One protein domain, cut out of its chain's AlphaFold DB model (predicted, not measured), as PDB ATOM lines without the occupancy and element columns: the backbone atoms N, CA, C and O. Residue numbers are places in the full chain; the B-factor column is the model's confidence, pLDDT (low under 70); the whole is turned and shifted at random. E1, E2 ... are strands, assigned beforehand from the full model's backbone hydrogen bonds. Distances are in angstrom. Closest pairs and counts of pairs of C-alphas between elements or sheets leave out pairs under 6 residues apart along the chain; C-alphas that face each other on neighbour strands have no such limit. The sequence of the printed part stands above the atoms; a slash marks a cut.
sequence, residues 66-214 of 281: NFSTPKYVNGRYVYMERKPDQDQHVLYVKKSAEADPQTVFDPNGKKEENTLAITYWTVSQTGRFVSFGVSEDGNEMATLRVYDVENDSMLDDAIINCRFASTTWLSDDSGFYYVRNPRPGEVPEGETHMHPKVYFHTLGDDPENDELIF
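This is residues 66 to 214 of the 281 residues of a protein of Parcubacteria group bacterium SW_4_46_8 (UniProt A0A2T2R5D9). What would one see first? Three small, strongly twisted sheets of four strands each are stacked in a row, partly face to face: E1 to E4 at one end, E5 to E8 in the middle, E9 to E12 at the other end. The long loop of residues 181 to 196 lies away from the middle, at the third sheet's end of the row. What is it made of? The 149 printed residues hold twelve named strands, E1 to E12 in chain order, and no named helix; the sheets are antiparallel, ordered E1 E2 E3 E4, E5 E6 E7 E8 and E9 E10 E11 E12. The class is all strand, though under half of the residues, 68 of 149, are in named strands. How large is it? It is compact, with a radius of gyration of the C-alphas of 15.5 A and spans of 50 by 39 by 23 A.

How is the largest sheet built? E5, residues 116 to 123, E6, residues 129 to 136, E7, residues 143 to 148, and E8, residues 153 to 159, form a meander, each strand the antiparallel neighbour of the one before. Within hydrogen-bond range are N 117 and O 135, 2.9 A, between E5 and E6; N 132 and O 145, 2.9 A, between E6 and E7; and N 155 and O 146, 2.9 A, between E7 and E8. E5 bends by 56 degrees at residue 119. Which sheet comes before it in the chain? E1, residues 71 to 73, E2, residues 76 to 82, E3, residues 90 to 94, and E4, residues 101 to 105, form a second meander, with N 71 and O 78, 2.9 A, N 92 and O 79, 2.8 A, and N 102 and O 93, 2.8 A, within hydrogen-bond range across its three hairpins. This sheet and the sheet E5 E6 E7 E8 are face to face, 10.2 A centre to centre where they face each other, with strands at 15 degrees. The closest C-alphas of E4 and E7 are those of Val 104 and Tyr 147, 6.4 A apart. Which sheet comes after? E9, residues 167 to 169, E10, residues 175 to 180, E11, residues 197 to 202, and E12, residues 211 to 214, form a third meander, with N 168 and O 177, 2.9 A, N 178 and O 199, 2.9 A, and N 200 and O 211, 2.9 A, within hydrogen-bond range. It is face to face with the sheet E5 E6 E7 E8, 10.0 A centre to centre where they face each other, with strands at 34 degrees. The closest C-alphas of E5 and E9 are those of Thr 122 and Thr 167, 6.9 A apart. Do the two end sheets meet? The strands E1 to E4 are apart from the strands E9 to E12.

Which strands are longest? From first to last C-alpha E6 measures 22.7 A, E5 20.5 A and E2 19.6 A. E8 measures 16.9 A, E7 16.8 A, E11 16.4 A and E10 15.2 A. Where are the anchor points? E1 begins at C-alpha 71 (102.079, 131.065, 149.066), E6 at C-alpha 129 (111.749, 136.361, 141.820), and E12 ends at C-alpha 214 (120.154, 114.464, 135.646). What pairs outside the named strands? Residues 66 to 67 pair, antiparallel, with residues 81 to 82 of E2.

How far does it reach? The two C-alphas farthest apart are those of Glu 98 and Pro 188, at 51.2 A. Which links are long? The link E10 to E11, with 16 residues, is long; the links E1 to E2, E5 to E6, E7 to E8 and E9 to E10 are tight. Is anything cut or uncertain? The printed part has no cut, and no printed residue is under 70 in pLDDT; the mean pLDDT of the printed part of this model is 95.6.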
ATOM      1  N   ASN A  66      87.679 133.994 142.097       95.38
ATOM      2  CA  ASN A  66      88.375 132.804 142.564       95.38
ATOM      3  C   ASN A  66      89.816 133.151 142.952       95.38
ATOM      4  O   ASN A  66      90.483 133.876 142.219       95.38
ATOM      5  N   PHE A  67      90.294 132.603 144.071       95.62
ATOM      6  CA  PHE A  67      91.672 132.749 144.535       95.62
ATOM      7  C   PHE A  67      92.325 131.380 144.711       95.62
ATOM      8  O   PHE A  67      91.706 130.459 145.250       95.62
ATOM      9  N   SER A  68      93.603 131.269 144.351       96.31
ATOM     10  CA  SER A  68      94.438 130.182 144.859       96.31
ATOM     11  C   SER A  68      94.775 130.413 146.333       96.31
ATOM     12  O   SER A  68      94.739 131.539 146.832       96.31
ATOM     13  N   THR A  69      95.189 129.361 147.038       95.94
ATOM     14  CA  THR A  69      95.831 129.533 148.347       95.94
ATOM     15  C   THR A  69      97.099 130.381 148.178       95.94
ATOM     16  O   THR A  69      97.943 130.023 147.352       95.94
ATOM     17  N   PRO A  70      97.261 131.494 148.917       95.31
ATOM     18  CA  PRO A  70      98.472 132.299 148.822       95.31
ATOM     19  C   PRO A  70      99.685 131.539 149.352       95.31
ATOM     20  O   PRO A  70      99.652 131.004 150.462       95.31
ATOM     21  N   LYS A  71     100.779 131.538 148.588       95.88
ATOM     22  CA  LYS A  71     102.079 131.065 149.066       95.88
ATOM     23  C   LYS A  71     102.810 132.229 149.721       95.88
ATOM     24  O   LYS A  71     103.039 133.257 149.085       95.88
ATOM     25  N   TYR A  72     103.166 132.053 150.989       96.38
ATOM     26  CA  TYR A  72     103.980 133.005 151.735       96.38
ATOM     27  C   TYR A  72     105.458 132.622 151.644       96.38
ATOM     28  O   TYR A  72     105.815 131.504 152.015       96.38
ATOM     29  N   VAL A  73     106.308 133.543 151.187       94.81
ATOM     30  CA  VAL A  73     107.770 133.371 151.168       94.81
ATOM     31  C   VAL A  73     108.425 134.688 151.563       94.81
ATOM     32  O   VAL A  73     108.186 135.711 150.929       94.81
ATOM     33  N   ASN A  74     109.205 134.671 152.646       93.50
ATOM     34  CA  ASN A  74     110.003 135.805 153.123       93.50
ATOM     35  C   ASN A  74     109.265 137.168 153.149       93.50
ATOM     36  O   ASN A  74     109.760 138.190 152.680       93.50
ATOM     37  N   GLY A  75     108.031 137.195 153.668       94.44
ATOM     38  CA  GLY A  75     107.223 138.422 153.750       94.44
ATOM     39  C   GLY A  75     106.366 138.730 152.517       94.44
ATOM     40  O   GLY A  75     105.514 139.618 152.591       94.44
ATOM     41  N   ARG A  76     106.545 137.998 151.414       96.31
ATOM     42  CA  ARG A  76     105.779 138.131 150.169       96.31
ATOM     43  C   ARG A  76     104.627 137.130 150.118       96.31
ATOM     44  O   ARG A  76     104.733 136.035 150.666       96.31
ATOM     45  N   TYR A  77     103.550 137.496 149.429       97.56
ATOM     46  CA  TYR A  77     102.412 136.615 149.154       97.56
ATOM     47  C   TYR A  77     102.215 136.504 147.649       97.56
ATOM     48  O   TYR A  77     101.926 137.511 147.009       97.56
ATOM     49  N   VAL A  78     102.340 135.302 147.094       98.19
ATOM     50  CA  VAL A  78     102.105 135.037 145.668       98.19
ATOM     51  C   VAL A  78     100.861 134.176 145.523       98.19
ATOM     52  O   VAL A  78     100.686 133.201 146.259       98.19
ATOM     53  N   TYR A  79      99.963 134.568 144.627       98.12
ATOM     54  CA  TYR A  79      98.687 133.892 144.420       98.12
ATOM     55  C   TYR A  79      98.135 134.169 143.026       98.12
ATOM     56  O   TYR A  79      98.514 135.134 142.367       98.12
ATOM     57  N   MET A  80      97.204 133.325 142.604       98.38
ATOM     58  CA  MET A  80      96.409 133.536 141.407       98.38
ATOM     59  C   MET A  80      95.017 134.032 141.782       98.38
ATOM     60  O   MET A  80      94.425 133.549 142.749       98.38
ATOM     61  N   GLU A  81      94.484 134.962 141.001       97.75
ATOM     62  CA  GLU A  81      93.116 135.465 141.126       97.75
ATOM     63  C   GLU A  81      92.461 135.508 139.745       97.75
ATOM     64  O   GLU A  81      93.075 135.956 138.781       97.75
ATOM     65  N   ARG A  82      91.209 135.057 139.647       96.56
ATOM     66  CA  ARG A  82      90.372 135.236 138.455       96.56
ATOM     67  C   ARG A  82      89.107 135.970 138.851       96.56
ATOM     68  O   ARG A  82      88.370 135.492 139.716       96.56
ATOM     69  N   LYS A  83      88.863 137.121 138.235       95.62
ATOM     70  CA  LYS A  83      87.643 137.913 138.422       95.62
ATOM     71  C   LYS A  83      86.487 137.353 137.582       95.62
ATOM     72  O   LYS A  83      86.732 136.594 136.645       95.62
ATOM     73  N   PRO A  84      85.228 137.716 137.896       94.25
ATOM     74  CA  PRO A  84      84.052 137.219 137.180       94.25
ATOM     75  C   PRO A  84      84.074 137.415 135.658       94.25
ATOM     76  O   PRO A  84      83.483 136.615 134.942       94.25
ATOM     77  N   ASP A  85      84.725 138.475 135.183       90.19
ATOM     78  CA  ASP A  85      84.817 138.893 133.783       90.19
ATOM     79  C   ASP A  85      86.106 138.434 133.081       90.19
ATOM     80  O   ASP A  85      86.383 138.864 131.965       90.19
ATOM     81  N   GLN A  86      86.900 137.577 133.731       93.56
ATOM     82  CA  GLN A  86      88.155 137.058 133.194       93.56
ATOM     83  C   GLN A  86      88.045 135.575 132.833       93.56
ATOM     84  O   GLN A  86      87.558 134.758 133.628       93.56
ATOM     85  N   ASP A  87      88.595 135.230 131.668       92.94
ATOM     86  CA  ASP A  87      88.703 133.851 131.186       92.94
ATOM     87  C   ASP A  87      89.803 133.096 131.943       92.94
ATOM     88  O   ASP A  87      89.631 131.937 132.319       92.94
ATOM     89  N   GLN A  88      90.920 133.775 132.225       95.75
ATOM     90  CA  GLN A  88      92.126 133.189 132.811       95.75
ATOM     91  C   GLN A  88      92.477 133.834 134.152       95.75
ATOM     92  O   GLN A  88      92.276 135.033 134.362       95.75
ATOM     93  N   HIS A  89      93.055 133.046 135.061       96.88
ATOM     94  CA  HIS A  89      93.649 133.578 136.286       96.88
ATOM     95  C   HIS A  89      94.842 134.486 135.983       96.88
ATOM     96  O   HIS A  89      95.665 134.201 135.116       96.88
ATOM     97  N   VAL A  90      94.970 135.545 136.773       98.38
ATOM     98  CA  VAL A  90      96.113 136.455 136.797       98.38
ATOM     99  C   VAL A  90      97.019 136.083 137.964       98.38
ATOM    100  O   VAL A  90      96.539 135.836 139.073       98.38
ATOM    101  N   LEU A  91      98.333 136.041 137.728       98.75
ATOM    102  CA  LEU A  91      99.329 135.818 138.774       98.75
ATOM    103  C   LEU A  91      99.706 137.151 139.418       98.75
ATOM    104  O   LEU A  91     100.139 138.083 138.738       98.75
ATOM    105  N   TYR A  92      99.576 137.215 140.739       98.56
ATOM    106  CA  TYR A  92      99.860 138.391 141.547       98.56
ATOM    107  C   TYR A  92     100.918 138.107 142.608       98.56
ATOM    108  O   TYR A  92     101.041 136.993 143.123       98.56
ATOM    109  N   VAL A  93     101.627 139.165 142.998       98.44
ATOM    110  CA  VAL A  93     102.493 139.198 144.176       98.44
ATOM    111  C   VAL A  93     102.159 140.408 145.038       98.44
ATOM    112  O   VAL A  93     101.990 141.518 144.543       98.44
ATOM    113  N   LYS A  94     102.083 140.218 146.354       97.62
ATOM    114  CA  LYS A  94     102.020 141.308 147.329       97.62
ATOM    115  C   LYS A  94     103.318 141.368 148.112       97.62
ATOM    116  O   LYS A  94     103.770 140.366 148.671       97.62
ATOM    117  N   LYS A  95     103.872 142.577 148.222       95.69
ATOM    118  CA  LYS A  95     105.082 142.853 149.008       95.69
ATOM    119  C   LYS A  95     104.879 142.679 150.522       95.69
ATOM    120  O   LYS A  95     105.846 142.464 151.246       95.69
ATOM    121  N   SER A  96     103.644 142.744 151.003       94.38
ATOM    122  CA  SER A  96     103.240 142.417 152.373       94.38
ATOM    123  C   SER A  96     101.732 142.146 152.403       94.38
ATOM    124  O   SER A  96     101.055 142.311 151.388       94.38
ATOM    125  N   ALA A  97     101.175 141.766 153.555       91.50
ATOM    126  CA  ALA A  97      99.732 141.557 153.686       91.50
ATOM    127  C   ALA A  97      98.910 142.827 153.369       91.50
ATOM    128  O   ALA A  97      97.821 142.720 152.806       91.50
ATOM    129  N   GLU A  98      99.463 144.009 153.657       94.81
ATOM    130  CA  GLU A  98      98.799 145.313 153.500       94.81
ATOM    131  C   GLU A  98      99.174 146.049 152.202       94.81
ATOM    132  O   GLU A  98      98.557 147.056 151.873       94.81
ATOM    133  N   ALA A  99     100.200 145.591 151.476       95.81
ATOM    134  CA  ALA A  99     100.599 146.207 150.209       95.81
ATOM    135  C   ALA A  99      99.550 145.956 149.116       95.81
ATOM    136  O   ALA A  99      98.893 144.919 149.127       95.81
ATOM    137  N   ASP A 100      99.447 146.849 148.133       97.12
ATOM    138  CA  ASP A 100      98.671 146.569 146.923       97.12
ATOM    139  C   ASP A 100      99.321 145.431 146.106       97.12
ATOM    140  O   ASP A 100     100.551 145.281 146.125       97.12
ATOM    141  N   PRO A 101      98.527 144.594 145.412       96.69
ATOM    142  CA  PRO A 101      99.062 143.540 144.562       96.69
ATOM    143  C   PRO A 101      99.723 144.109 143.304       96.69
ATOM    144  O   PRO A 101      99.170 144.973 142.626       96.69
ATOM    145  N   GLN A 102     100.889 143.567 142.969       97.81
ATOM    146  CA  GLN A 102     101.558 143.751 141.688       97.81
ATOM    147  C   GLN A 102     101.188 142.593 140.762       97.81
ATOM    148  O   GLN A 102     101.198 141.428 141.175       97.81
ATOM    149  N   THR A 103     100.867 142.909 139.511       98.38
ATOM    150  CA  THR A 103     100.608 141.903 138.480       98.38
ATOM    151  C   THR A 103     101.929 141.315 138.002       98.38
ATOM    152  O   THR A 103     102.718 142.016 137.382       98.38
ATOM    153  N   VAL A 104     102.142 140.021 138.234       98.50
ATOM    154  CA  VAL A 104     103.274 139.276 137.664       98.50
ATOM    155  C   VAL A 104     102.995 138.970 136.192       98.50
ATOM    156  O   VAL A 104     103.800 139.275 135.313       98.50
ATOM    157  N   PHE A 105     101.828 138.387 135.908       98.38
ATOM    158  CA  PHE A 105     101.402 138.087 134.545       98.38
ATOM    159  C   PHE A 105      99.879 137.980 134.454       98.38
ATOM    160  O   PHE A 105      99.264 137.208 135.189       98.38
ATOM    161  N   ASP A 106      99.287 138.734 133.528       97.50
ATOM    162  CA  ASP A 106      97.869 138.660 133.164       97.50
ATOM    163  C   ASP A 106      97.740 138.050 131.759       97.50
ATOM    164  O   ASP A 106      98.142 138.706 130.795       97.50
ATOM    165  N   PRO A 107      97.235 136.813 131.607       96.38
ATOM    166  CA  PRO A 107      97.054 136.207 130.289       96.38
ATOM    167  C   PRO A 107      95.940 136.861 129.458       96.38
ATOM    168  O   PRO A 107      95.958 136.775 128.229       96.38
ATOM    169  N   ASN A 108      94.973 137.517 130.108       95.38
ATOM    170  CA  ASN A 108      93.775 138.035 129.459       95.38
ATOM    171  C   ASN A 108      94.126 139.201 128.516       95.38
ATOM    172  O   ASN A 108      94.892 140.105 128.851       95.38
ATOM    173  N   GLY A 109      93.566 139.185 127.308       91.50
ATOM    174  CA  GLY A 109      93.762 140.201 126.274       91.50
ATOM    175  C   GLY A 109      95.126 140.166 125.574       91.50
ATOM    176  O   GLY A 109      95.389 141.026 124.734       91.50
ATOM    177  N   LYS A 110      96.005 139.204 125.894       90.38
ATOM    178  CA  LYS A 110      97.335 139.081 125.265       90.38
ATOM    179  C   LYS A 110      97.339 138.288 123.957       90.38
ATOM    180  O   LYS A 110      98.279 138.439 123.179       90.38
ATOM    181  N   LYS A 111      96.314 137.470 123.715       87.44
ATOM    182  CA  LYS A 111      96.123 136.693 122.485       87.44
ATOM    183  C   LYS A 111      94.639 136.670 122.113       87.44
ATOM    184  O   LYS A 111      93.784 136.816 122.986       87.44
ATOM    185  N   GLU A 112      94.349 136.509 120.825       80.19
ATOM    186  CA  GLU A 112      92.997 136.218 120.341       80.19
ATOM    187  C   GLU A 112      92.429 134.997 121.088       80.19
ATOM    188  O   GLU A 112      93.168 134.063 121.393       80.19
ATOM    189  N   GLU A 113      91.151 135.052 121.467       81.44
ATOM    190  CA  GLU A 113      90.464 133.999 122.240       81.44
ATOM    191  C   GLU A 113      91.053 133.683 123.637       81.44
ATOM    192  O   GLU A 113      90.620 132.731 124.279       81.44
ATOM    193  N   ASN A 114      91.997 134.484 124.156       83.81
ATOM    194  CA  ASN A 114      92.564 134.345 125.510       83.81
ATOM    195  C   ASN A 114      93.115 132.939 125.836       83.81
ATOM    196  O   ASN A 114      93.011 132.449 126.963       83.81
ATOM    197  N   THR A 115      93.759 132.295 124.863       90.06
ATOM    198  CA  THR A 115      94.252 130.910 124.981       90.06
ATOM    199  C   THR A 115      95.610 130.766 125.679       90.06
ATOM    200  O   THR A 115      96.213 129.690 125.652       90.06
ATOM    201  N   LEU A 116      96.111 131.832 126.311       95.00
ATOM    202  CA  LEU A 116      97.292 131.767 127.168       95.00
ATOM    203  C   LEU A 116      96.888 131.373 128.588       95.00
ATOM    204  O   LEU A 116      95.998 131.986 129.167       95.00
ATOM    205  N   ALA A 117      97.592 130.415 129.183       94.94
ATOM    206  CA  ALA A 117      97.320 129.963 130.544       94.94
ATOM    207  C   ALA A 117      98.607 129.836 131.366       94.94
ATOM    208  O   ALA A 117      99.626 129.338 130.885       94.94
ATOM    209  N   ILE A 118      98.547 130.256 132.632       96.69
ATOM    210  CA  ILE A 118      99.589 129.954 133.618       96.69
ATOM    211  C   ILE A 118      99.364 128.522 134.106       96.69
ATOM    212  O   ILE A 118      98.304 128.205 134.638       96.69
ATOM    213  N   THR A 119     100.361 127.655 133.937       94.88
ATOM    214  CA  THR A 119     100.241 126.214 134.244       94.88
ATOM    215  C   THR A 119     100.909 125.808 135.551       94.88
ATOM    216  O   THR A 119     100.498 124.844 136.193       94.88
ATOM    217  N   TYR A 120     101.923 126.558 135.971       95.62
ATOM    218  CA  TYR A 120     102.601 126.420 137.254       95.62
ATOM    219  C   TYR A 120     103.336 127.717 137.578       95.62
ATOM    220  O   TYR A 120     103.598 128.538 136.696       95.62
ATOM    221  N   TRP A 121     103.690 127.889 138.847       97.31
ATOM    222  CA  TRP A 121     104.537 128.981 139.306       97.31
ATOM    223  C   TRP A 121     105.290 128.585 140.573       97.31
ATOM    224  O   TRP A 121     104.816 127.782 141.381       97.31
ATOM    225  N   THR A 122     106.465 129.174 140.761       96.56
ATOM    226  CA  THR A 122     107.249 129.080 141.990       96.56
ATOM    227  C   THR A 122     107.812 130.439 142.362       96.56
ATOM    228  O   THR A 122     107.794 131.386 141.582       96.56
ATOM    229  N   VAL A 123     108.271 130.544 143.601       97.12
ATOM    230  CA  VAL A 123     108.826 131.771 144.162       97.12
ATOM    231  C   VAL A 123     110.195 131.407 144.695       97.12
ATOM    232  O   VAL A 123     110.323 130.381 145.370       97.12
ATOM    233  N   SER A 124     111.170 132.231 144.352       97.19
ATOM    234  CA  SER A 124     112.534 132.190 144.870       97.19
ATOM    235  C   SER A 124     112.582 132.318 146.394       97.19
ATOM    236  O   SER A 124     111.620 132.786 147.016       97.19
ATOM    237  N   GLN A 125     113.674 131.883 147.020       92.94
ATOM    238  CA  GLN A 125     113.735 131.755 148.478       92.94
ATOM    239  C   GLN A 125     113.728 133.117 149.172       92.94
ATOM    240  O   GLN A 125     113.109 133.274 150.230       92.94
ATOM    241  N   THR A 126     114.332 134.139 148.555       95.31
ATOM    242  CA  THR A 126     114.262 135.500 149.102       95.31
ATOM    243  C   THR A 126     112.909 136.171 148.843       95.31
ATOM    244  O   THR A 126     112.600 137.188 149.472       95.31
ATOM    245  N   GLY A 127     112.082 135.609 147.955       96.19
ATOM    246  CA  GLY A 127     110.807 136.179 147.524       96.19
ATOM    247  C   GLY A 127     110.930 137.245 146.431       96.19
ATOM    248  O   GLY A 127     109.919 137.848 146.067       96.19
ATOM    249  N   ARG A 128     112.141 137.508 145.920       97.56
ATOM    250  CA  ARG A 128     112.394 138.539 144.906       97.56
ATOM    251  C   ARG A 128     111.935 138.131 143.510       97.56
ATOM    252  O   ARG A 128     111.431 138.975 142.778       97.56
ATOM    253  N   PHE A 129     112.111 136.872 143.139       98.56
ATOM    254  CA  PHE A 129     111.749 136.361 141.820       98.56
ATOM    255  C   PHE A 129     110.575 135.390 141.875       98.56
ATOM    256  O   PHE A 129     110.447 134.595 142.814       98.56
ATOM    257  N   VAL A 130     109.743 135.439 140.837       98.50
ATOM    258  CA  VAL A 130     108.654 134.490 140.582       98.50
ATOM    259  C   VAL A 130     108.894 133.856 139.217       98.50
ATOM    260  O   VAL A 130     108.887 134.566 138.215       98.50
ATOM    261  N   SER A 131     109.091 132.536 139.165       98.25
ATOM    262  CA  SER A 131     109.095 131.796 137.897       98.25
ATOM    263  C   SER A 131     107.730 131.183 137.627       98.25
ATOM    264  O   SER A 131     107.030 130.782 138.557       98.25
ATOM    265  N   PHE A 132     107.323 131.115 136.364       98.12
ATOM    266  CA  PHE A 132     106.018 130.580 135.980       98.12
ATOM    267  C   PHE A 132     106.013 130.066 134.541       98.12
ATOM    268  O   PHE A 132     106.734 130.578 133.690       98.12
ATOM    269  N   GLY A 133     105.195 129.051 134.274       97.62
ATOM    270  CA  GLY A 133     105.021 128.473 132.944       97.62
ATOM    271  C   GLY A 133     103.802 129.041 132.233       97.62
ATOM    272  O   GLY A 133     102.691 128.935 132.755       97.62
ATOM    273  N   VAL A 134     103.986 129.575 131.025       96.94
ATOM    274  CA  VAL A 134     102.894 130.019 130.144       96.94
ATOM    275  C   VAL A 134     102.706 129.019 129.011       96.94
ATOM    276  O   VAL A 134     103.633 128.782 128.241       96.94
ATOM    277  N   SER A 135     101.511 128.448 128.920       95.00
ATOM    278  CA  SER A 135     101.074 127.577 127.825       95.00
ATOM    279  C   SER A 135     100.142 128.320 126.876       95.00
ATOM    280  O   SER A 135      99.496 129.285 127.277       95.00
ATOM    281  N   GLU A 136     100.072 127.858 125.632       93.69
ATOM    282  CA  GLU A 136      99.316 128.481 124.546       93.69
ATOM    283  C   GLU A 136      98.464 127.425 123.835       93.69
ATOM    284  O   GLU A 136      98.929 126.309 123.612       93.69
ATOM    285  N   ASP A 137      97.213 127.761 123.510       91.00
ATOM    286  CA  ASP A 137      96.265 126.895 122.781       91.00
ATOM    287  C   ASP A 137      96.060 125.511 123.424       91.00
ATOM    288  O   ASP A 137      95.822 124.514 122.746       91.00
ATOM    289  N   GLY A 138      96.180 125.437 124.754       86.50
ATOM    290  CA  GLY A 138      96.055 124.183 125.505       86.50
ATOM    291  C   GLY A 138      97.223 123.208 125.322       86.50
ATOM    292  O   GLY A 138      97.146 122.078 125.800       86.50
ATOM    293  N   ASN A 139      98.311 123.621 124.668       89.19
ATOM    294  CA  ASN A 139      99.537 122.836 124.591       89.19
ATOM    295  C   ASN A 139     100.188 122.733 125.976       89.19
ATOM    296  O   ASN A 139     100.355 123.730 126.666       89.19
ATOM    297  N   GLU A 140     100.624 121.540 126.365       89.25
ATOM    298  CA  GLU A 140     101.277 121.305 127.653       89.25
ATOM    299  C   GLU A 140     102.746 121.785 127.689       89.25
ATOM    300  O   GLU A 140     103.354 121.833 128.760       89.25
ATOM    301  N   MET A 141     103.335 122.153 126.542       93.00
ATOM    302  CA  MET A 141     104.713 122.659 126.428       93.00
ATOM    303  C   MET A 141     104.825 124.131 126.822       93.00
ATOM    304  O   MET A 141     105.005 125.011 125.980       93.00
ATOM    305  N   ALA A 142     104.737 124.405 128.121       95.94
ATOM    306  CA  ALA A 142     104.861 125.761 128.634       95.94
ATOM    307  C   ALA A 142     106.247 126.376 128.352       95.94
ATOM    308  O   ALA A 142     107.273 125.694 128.387       95.94
ATOM    309  N   THR A 143     106.277 127.695 128.157       97.38
ATOM    310  CA  THR A 143     107.500 128.500 128.282       97.38
ATOM    311  C   THR A 143     107.624 128.992 129.721       97.38
ATOM    312  O   THR A 143     106.752 129.727 130.190       97.38
ATOM    313  N   LEU A 144     108.693 128.600 130.413       98.38
ATOM    314  CA  LEU A 144     109.057 129.122 131.728       98.38
ATOM    315  C   LEU A 144     109.597 130.545 131.574       98.38
ATOM    316  O   LEU A 144     110.450 130.794 130.727       98.38
ATOM    317  N   ARG A 145     109.092 131.471 132.388       98.50
ATOM    318  CA  ARG A 145     109.513 132.878 132.452       98.50
ATOM    319  C   ARG A 145     109.814 133.278 133.887       98.50
ATOM    320  O   ARG A 145     109.320 132.627 134.811       98.50
ATOM    321  N   VAL A 146     110.565 134.364 134.070       98.69
ATOM    322  CA  VAL A 146     110.929 134.893 135.392       98.69
ATOM    323  C   VAL A 146     110.546 136.366 135.527       98.69
ATOM    324  O   VAL A 146     110.819 137.182 134.652       98.69
ATOM    325  N   TYR A 147     109.928 136.713 136.654       98.75
ATOM    326  CA  TYR A 147     109.558 138.077 137.025       98.75
ATOM    327  C   TYR A 147     110.358 138.564 138.234       98.75
ATOM    328  O   TYR A 147     110.419 137.857 139.242       98.75
ATOM    329  N   ASP A 148     110.905 139.779 138.167       98.50
ATOM    330  CA  ASP A 148     111.558 140.468 139.286       98.50
ATOM    331  C   ASP A 148     110.555 141.383 140.004       98.50
ATOM    332  O   ASP A 148     110.133 142.423 139.493       98.50
ATOM    333  N   VAL A 149     110.202 141.001 141.231       98.00
ATOM    334  CA  VAL A 149     109.238 141.694 142.096       98.00
ATOM    335  C   VAL A 149     109.766 143.051 142.570       98.00
ATOM    336  O   VAL A 149     108.983 143.977 142.821       98.00
ATOM    337  N   GLU A 150     111.084 143.208 142.715       96.50
ATOM    338  CA  GLU A 150     111.655 144.486 143.139       96.50
ATOM    339  C   GLU A 150     111.640 145.516 142.026       96.50
ATOM    340  O   GLU A 150     111.248 146.657 142.273       96.50
ATOM    341  N   ASN A 151     112.014 145.093 140.820       97.06
ATOM    342  CA  ASN A 151     112.058 145.957 139.646       97.06
ATOM    343  C   ASN A 151     110.712 146.079 138.917       97.06
ATOM    344  O   ASN A 151     110.598 146.913 138.024       97.06
ATOM    345  N   ASP A 152     109.709 145.283 139.298       97.12
ATOM    346  CA  ASP A 152     108.381 145.250 138.673       97.12
ATOM    347  C   ASP A 152     108.463 144.984 137.160       97.12
ATOM    348  O   ASP A 152     107.904 145.707 136.335       97.12
ATOM    349  N   SER A 153     109.255 143.975 136.782       97.75
ATOM    350  CA  SER A 153     109.568 143.702 135.376       97.75
ATOM    351  C   SER A 153     109.775 142.218 135.094       97.75
ATOM    352  O   SER A 153     110.237 141.459 135.945       97.75
ATOM    353  N   MET A 154     109.429 141.814 133.871       98.12
ATOM    354  CA  MET A 154     109.799 140.509 133.328       98.12
ATOM    355  C   MET A 154     111.288 140.513 132.985       98.12
ATOM    356  O   MET A 154     111.765 141.492 132.407       98.12
ATOM    357  N   LEU A 155     111.993 139.437 133.317       98.31
ATOM    358  CA  LEU A 155     113.357 139.215 132.852       98.31
ATOM    359  C   LEU A 155     113.356 138.619 131.436       98.31
ATOM    360  O   LEU A 155     112.320 138.154 130.947       98.31
ATOM    361  N   ASP A 156     114.516 138.644 130.782       97.88
ATOM    362  CA  ASP A 156     114.689 138.087 129.435       97.88
ATOM    363  C   ASP A 156     114.721 136.544 129.439       97.88
ATOM    364  O   ASP A 156     114.525 135.916 128.397       97.88
ATOM    365  N   ASP A 157     114.897 135.937 130.614       98.19
ATOM    366  CA  ASP A 157     114.879 134.501 130.873       98.19
ATOM    367  C   ASP A 157     113.578 133.854 130.360       98.19
ATOM    368  O   ASP A 157     112.481 134.047 130.906       98.19
ATOM    369  N   ALA A 158     113.703 133.057 129.295       97.62
ATOM    370  CA  ALA A 158     112.595 132.357 128.658       97.62
ATOM    371  C   ALA A 158     113.017 130.956 128.199       97.62
ATOM    372  O   ALA A 158     113.756 130.804 127.228       97.62
ATOM    373  N   ILE A 159     112.501 129.922 128.865       97.94
ATOM    374  CA  ILE A 159     112.883 128.527 128.613       97.94
ATOM    375  C   ILE A 159     111.691 127.753 128.053       97.94
ATOM    376  O   ILE A 159     110.673 127.593 128.725       97.94
ATOM    377  N   ILE A 160     111.797 127.287 126.809       96.69
ATOM    378  CA  ILE A 160     110.730 126.537 126.130       96.69
ATOM    379  C   ILE A 160     110.678 125.066 126.574       96.69
ATOM    380  O   ILE A 160     111.644 124.536 127.119       96.69
ATOM    381  N   ASN A 161     109.566 124.393 126.268       95.75
ATOM    382  CA  ASN A 161     109.358 122.955 126.493       95.75
ATOM    383  C   ASN A 161     109.457 122.537 127.974       95.75
ATOM    384  O   ASN A 161     109.832 121.414 128.310       95.75
ATOM    385  N   CYS A 162     109.058 123.429 128.877       96.38
ATOM    386  CA  CYS A 162     108.992 123.188 130.314       96.38
ATOM    387  C   CYS A 162     107.606 122.638 130.703       96.38
ATOM    388  O   CYS A 162     106.835 123.298 131.410       96.38
ATOM    389  N   ARG A 163     107.264 121.440 130.211       93.31
ATOM    390  CA  ARG A 163     105.966 120.785 130.448       93.31
ATOM    391  C   ARG A 163     105.827 120.336 131.898       93.31
ATOM    392  O   ARG A 163     106.601 119.514 132.376       93.31
ATOM    393  N   PHE A 164     104.820 120.876 132.593       83.69
ATOM    394  CA  PHE A 164     104.573 120.619 134.020       83.69
ATOM    395  C   PHE A 164     105.843 120.731 134.883       83.69
ATOM    396  O   PHE A 164     106.040 119.939 135.810       83.69
ATOM    397  N   ALA A 165     106.723 121.678 134.542       89.00
ATOM    398  CA  ALA A 165     108.075 121.702 135.072       89.00
ATOM    399  C   ALA A 165     108.081 121.820 136.598       89.00
ATOM    400  O   ALA A 165     107.484 122.719 137.191       89.00
ATOM    401  N   SER A 166     108.804 120.903 137.233       94.31
ATOM    402  CA  SER A 166     109.195 121.040 138.630       94.31
ATOM    403  C   SER A 166     110.376 122.001 138.684       94.31
ATOM    404  O   SER A 166     111.379 121.734 138.029       94.31
ATOM    405  N   THR A 167     110.273 123.094 139.443       96.69
ATOM    406  CA  THR A 167     111.337 124.104 139.579       96.69
ATOM    407  C   THR A 167     111.654 124.360 141.050       96.69
ATOM    408  O   THR A 167     110.750 124.395 141.889       96.69
ATOM    409  N   THR A 168     112.926 124.560 141.384       96.75
ATOM    410  CA  THR A 168     113.354 124.895 142.747       96.75
ATOM    411  C   THR A 168     114.567 125.820 142.729       96.75
ATOM    412  O   THR A 168     115.473 125.643 141.922       96.75
ATOM    413  N   TRP A 169     114.543 126.843 143.578       97.88
ATOM    414  CA  TRP A 169     115.517 127.934 143.586       97.88
ATOM    415  C   TRP A 169     116.605 127.698 144.625       97.88
ATOM    416  O   TRP A 169     116.298 127.202 145.713       97.88
ATOM    417  N   LEU A 170     117.824 128.134 144.305       97.44
ATOM    418  CA  LEU A 170     118.879 128.320 145.301       97.44
ATOM    419  C   LEU A 170     118.475 129.400 146.315       97.44
ATOM    420  O   LEU A 170     117.699 130.308 146.001       97.44
ATOM    421  N   SER A 171     119.002 129.313 147.534       95.62
ATOM    422  CA  SER A 171     118.701 130.238 148.633       95.62
ATOM    423  C   SER A 171     119.180 131.670 148.401       95.62
ATOM    424  O   SER A 171     118.625 132.603 148.989       95.62
ATOM    425  N   ASP A 172     120.177 131.855 147.536       95.81
ATOM    426  CA  ASP A 172     120.724 133.157 147.154       95.81
ATOM    427  C   ASP A 172     120.083 133.755 145.889       95.81
ATOM    428  O   ASP A 172     120.451 134.855 145.474       95.81
ATOM    429  N   ASP A 173     119.114 133.045 145.304       96.88
ATOM    430  CA  ASP A 173     118.432 133.366 144.052       96.88
ATOM    431  C   ASP A 173     119.357 133.522 142.824       96.88
ATOM    432  O   ASP A 173     118.949 134.102 141.815       96.88
ATOM    433  N   SER A 174     120.588 133.003 142.870       97.19
ATOM    434  CA  SER A 174     121.527 133.059 141.735       97.19
ATOM    435  C   SER A 174     121.089 132.207 140.538       97.19
ATOM    436  O   SER A 174     121.507 132.451 139.405       97.19
ATOM    437  N   GLY A 175     120.219 131.229 140.776       97.88
ATOM    438  CA  GLY A 175     119.691 130.332 139.762       97.88
ATOM    439  C   GLY A 175     118.658 129.360 140.322       97.88
ATOM    440  O   GLY A 175     118.282 129.407 141.502       97.88
ATOM    441  N   PHE A 176     118.185 128.467 139.461       98.62
ATOM    442  CA  PHE A 176     117.211 127.445 139.822       98.62
ATOM    443  C   PHE A 176     117.422 126.152 139.041       98.62
ATOM    444  O   PHE A 176     117.808 126.146 137.875       98.62
ATOM    445  N   TYR A 177     117.090 125.038 139.686       98.69
ATOM    446  CA  TYR A 177     116.941 123.754 139.021       98.69
ATOM    447  C   TYR A 177     115.541 123.643 138.432       98.69
ATOM    448  O   TYR A 177     114.564 124.104 139.035       98.69
ATOM    449  N   TYR A 178     115.425 122.998 137.278       98.56
ATOM    450  CA  TYR A 178     114.143 122.784 136.625       98.56
ATOM    451  C   TYR A 178     114.112 121.512 135.781       98.56
ATOM    452  O   TYR A 178     115.144 120.970 135.393       98.56
ATOM    453  N   VAL A 179     112.903 121.033 135.497       97.94
ATOM    454  CA  VAL A 179     112.668 119.927 134.564       97.94
ATOM    455  C   VAL A 179     112.255 120.478 133.203       97.94
ATOM    456  O   VAL A 179     111.333 121.291 133.123       97.94
ATOM    457  N   ARG A 180     112.899 119.998 132.138       96.88
ATOM    458  CA  ARG A 180     112.614 120.377 130.748       96.88
ATOM    459  C   ARG A 180     112.502 119.148 129.869       96.88
ATOM    460  O   ARG A 180     113.310 118.227 129.985       96.88
ATOM    461  N   ASN A 181     111.553 119.163 128.946       96.69
ATOM    462  CA  ASN A 181     111.534 118.224 127.837       96.69
ATOM    463  C   ASN A 181     112.470 118.685 126.702       96.69
ATOM    464  O   ASN A 181     112.873 119.851 126.661       96.69
ATOM    465  N   PRO A 182     112.835 117.796 125.767       95.75
ATOM    466  CA  PRO A 182     113.697 118.158 124.654       95.75
ATOM    467  C   PRO A 182     113.078 119.239 123.773       95.75
ATOM    468  O   PRO A 182     111.862 119.274 123.552       95.75
ATOM    469  N   ARG A 183     113.931 120.099 123.224       92.75
ATOM    470  CA  ARG A 183     113.554 121.090 122.217       92.75
ATOM    471  C   ARG A 183     113.277 120.416 120.866       92.75
ATOM    472  O   ARG A 183     113.741 119.300 120.613       92.75
ATOM    473  N   PRO A 184     112.537 121.081 119.960       91.38
ATOM    474  CA  PRO A 184     112.364 120.583 118.600       91.38
ATOM    475  C   PRO A 184     113.713 120.289 117.928       91.38
ATOM    476  O   PRO A 184     114.593 121.146 117.888       91.38
ATOM    477  N   GLY A 185     113.864 119.077 117.389       93.06
ATOM    478  CA  GLY A 185     115.086 118.625 116.715       93.06
ATOM    479  C   GLY A 185     116.110 117.914 117.607       93.06
ATOM    480  O   GLY A 185     117.032 117.310 117.065       93.06
ATOM    481  N   GLU A 186     115.948 117.920 118.934       92.81
ATOM    482  CA  GLU A 186     116.813 117.151 119.850       92.81
ATOM    483  C   GLU A 186     116.457 115.652 119.878       92.81
ATOM    484  O   GLU A 186     117.312 114.809 120.140       92.81
ATOM    485  N   VAL A 187     115.199 115.314 119.580       95.25
ATOM    486  CA  VAL A 187     114.644 113.948 119.559       95.25
ATOM    487  C   VAL A 187     113.757 113.748 118.320       95.25
ATOM    488  O   VAL A 187     113.418 114.738 117.659       95.25
ATOM    489  N   PRO A 188     113.378 112.498 117.965       94.62
ATOM    490  CA  PRO A 188     112.456 112.243 116.860       94.62
ATOM    491  C   PRO A 188     111.147 113.036 116.968       94.62
ATOM    492  O   PRO A 188     110.674 113.360 118.060       94.62
ATOM    493  N   GLU A 189     110.544 113.335 115.817       89.56
ATOM    494  CA  GLU A 189     109.253 114.020 115.762       89.56
ATOM    495  C   GLU A 189     108.194 113.244 116.556       89.56
ATOM    496  O   GLU A 189     108.138 112.015 116.520       89.56
ATOM    497  N   GLY A 190     107.382 113.975 117.318       89.06
ATOM    498  CA  GLY A 190     106.403 113.389 118.226       89.06
ATOM    499  C   GLY A 190     106.959 112.991 119.592       89.06
ATOM    500  O   GLY A 190     106.158 112.785 120.491       89.06
ATOM    501  N   GLU A 191     108.277 112.963 119.823       94.12
ATOM    502  CA  GLU A 191     108.853 112.578 121.126       94.12
ATOM    503  C   GLU A 191     109.245 113.759 122.026       94.12
ATOM    504  O   GLU A 191     109.687 113.554 123.154       94.12
ATOM    505  N   THR A 192     109.044 115.010 121.598       93.88
ATOM    506  CA  THR A 192     109.397 116.208 122.393       93.88
ATOM    507  C   THR A 192     108.597 116.350 123.690       93.88
ATOM    508  O   THR A 192     108.876 117.242 124.476       93.88
ATOM    509  N   HIS A 193     107.588 115.506 123.920       92.75
ATOM    510  CA  HIS A 193     106.845 115.423 125.182       92.75
ATOM    511  C   HIS A 193     107.350 114.342 126.141       92.75
ATOM    512  O   HIS A 193     106.847 114.223 127.261       92.75
ATOM    513  N   MET A 194     108.341 113.577 125.695       94.06
ATOM    514  CA  MET A 194     109.033 112.520 126.424       94.06
ATOM    515  C   MET A 194     110.445 113.001 126.788       94.06
ATOM    516  O   MET A 194     110.776 114.169 126.577       94.06
ATOM    517  N   HIS A 195     111.273 112.120 127.345       95.88
ATOM    518  CA  HIS A 195     112.672 112.378 127.713       95.88
ATOM    519  C   HIS A 195     112.891 113.618 128.608       95.88
ATOM    520  O   HIS A 195     113.809 114.400 128.342       95.88
ATOM    521  N   PRO A 196     112.060 113.874 129.639       96.62
ATOM    522  CA  PRO A 196     112.290 115.012 130.518       96.62
ATOM    523  C   PRO A 196     113.604 114.845 131.295       96.62
ATOM    524  O   PRO A 196     113.897 113.788 131.854       96.62
ATOM    525  N   LYS A 197     114.383 115.924 131.358       97.50
ATOM    526  CA  LYS A 197     115.679 115.984 132.042       97.50
ATOM    527  C   LYS A 197     115.693 117.123 133.059       97.50
ATOM    528  O   LYS A 197     114.895 118.058 132.961       97.50
ATOM    529  N   VAL A 198     116.581 117.028 134.044       98.50
ATOM    530  CA  VAL A 198     116.796 118.059 135.067       98.50
ATOM    531  C   VAL A 198     117.986 118.912 134.659       98.50
ATOM    532  O   VAL A 198     119.070 118.377 134.425       98.50
ATOM    533  N   TYR A 199     117.789 120.221 134.634       98.62
ATOM    534  CA  TYR A 199     118.809 121.210 134.306       98.62
ATOM    535  C   TYR A 199     118.976 122.216 135.442       98.62
ATOM    536  O   TYR A 199     118.065 122.397 136.257       98.62
ATOM    537  N   PHE A 200     120.122 122.887 135.472       98.62
ATOM    538  CA  PHE A 200     120.349 124.084 136.271       98.62
ATOM    539  C   PHE A 200     120.440 125.308 135.360       98.62
ATOM    540  O   PHE A 200     121.188 125.303 134.384       98.62
ATOM    541  N   HIS A 201     119.685 126.348 135.704       98.69
ATOM    542  CA  HIS A 201     119.696 127.633 135.024       98.69
ATOM    543  C   HIS A 201     120.322 128.703 135.917       98.69
ATOM    544  O   HIS A 201     119.871 128.912 137.050       98.69
ATOM    545  N   THR A 202     121.324 129.408 135.388       98.56
ATOM    546  CA  THR A 202     121.888 130.606 136.024       98.56
ATOM    547  C   THR A 202     121.057 131.816 135.622       98.56
ATOM    548  O   THR A 202     120.909 132.088 134.435       98.56
ATOM    549  N   LEU A 203     120.538 132.558 136.602       98.38
ATOM    550  CA  LEU A 203     119.614 133.660 136.352       98.38
ATOM    551  C   LEU A 203     120.244 134.742 135.457       98.38
ATOM    552  O   LEU A 203     121.297 135.300 135.781       98.38
ATOM    553  N   GLY A 204     119.559 135.081 134.369       97.25
ATOM    554  CA  GLY A 204     119.974 136.069 133.377       97.25
ATOM    555  C   GLY A 204     120.975 135.560 132.336       97.25
ATOM    556  O   GLY A 204     121.418 136.358 131.506       97.25
ATOM    557  N   ASP A 205     121.356 134.280 132.370       97.88
ATOM    558  CA  ASP A 205     122.158 133.648 131.315       97.88
ATOM    559  C   ASP A 205     121.265 133.122 130.174       97.88
ATOM    560  O   ASP A 205     120.040 133.055 130.280       97.88
ATOM    561  N   ASP A 206     121.879 132.757 129.050       97.19
ATOM    562  CA  ASP A 206     121.193 132.098 127.940       97.19
ATOM    563  C   ASP A 206     120.805 130.654 128.333       97.19
ATOM    564  O   ASP A 206     121.701 129.855 128.619       97.19
ATOM    565  N   PRO A 207     119.510 130.266 128.291       96.00
ATOM    566  CA  PRO A 207     119.067 128.900 128.596       96.00
ATOM    567  C   PRO A 207     119.662 127.801 127.700       96.00
ATOM    568  O   PRO A 207     119.478 126.607 127.951       96.00
ATOM    569  N   GLU A 208     120.312 128.155 126.590       94.75
ATOM    570  CA  GLU A 208     121.109 127.218 125.788       94.75
ATOM    571  C   GLU A 208     122.377 126.730 126.513       94.75
ATOM    572  O   GLU A 208     122.900 125.671 126.165       94.75
ATOM    573  N   ASN A 209     122.849 127.458 127.528       96.31
ATOM    574  CA  ASN A 209     124.037 127.119 128.317       96.31
ATOM    575  C   ASN A 209     123.721 126.326 129.594       96.31
ATOM    576  O   ASN A 209     124.647 125.969 130.324       96.31
ATOM    577  N   ASP A 210     122.442 126.064 129.871       98.12
ATOM    578  CA  ASP A 210     122.006 125.402 131.099       98.12
ATOM    579  C   ASP A 210     122.662 124.028 131.276       98.12
ATOM    580  O   ASP A 210     122.689 123.188 130.369       98.12
ATOM    581  N   GLU A 211     123.161 123.777 132.483       97.62
ATOM    582  CA  GLU A 211     123.867 122.545 132.808       97.62
ATOM    583  C   GLU A 211     122.882 121.383 132.962       97.62
ATOM    584  O   GLU A 211     121.888 121.484 133.681       97.62
ATOM    585  N   LEU A 212     123.168 120.254 132.310       97.88
ATOM    586  CA  LEU A 212     122.429 119.014 132.521       97.88
ATOM    587  C   LEU A 212     122.853 118.373 133.846       97.88
ATOM    588  O   LEU A 212     123.981 117.906 133.978       97.88
ATOM    589  N   ILE A 213     121.913 118.268 134.783       98.44
ATOM    590  CA  ILE A 213     122.149 117.700 136.115       98.44
ATOM    591  C   ILE A 213     121.787 116.217 136.156       98.44
ATOM    592  O   ILE A 213     122.506 115.406 136.729       98.44
ATOM    593  N   PHE A 214     120.654 115.836 135.561       98.06
ATOM    594  CA  PHE A 214     120.154 114.464 135.646       98.06
ATOM    595  C   PHE A 214     119.260 114.103 134.462       98.06
ATOM    596  O   PHE A 214     118.525 114.938 133.937       98.06
TER     597      PHE A 214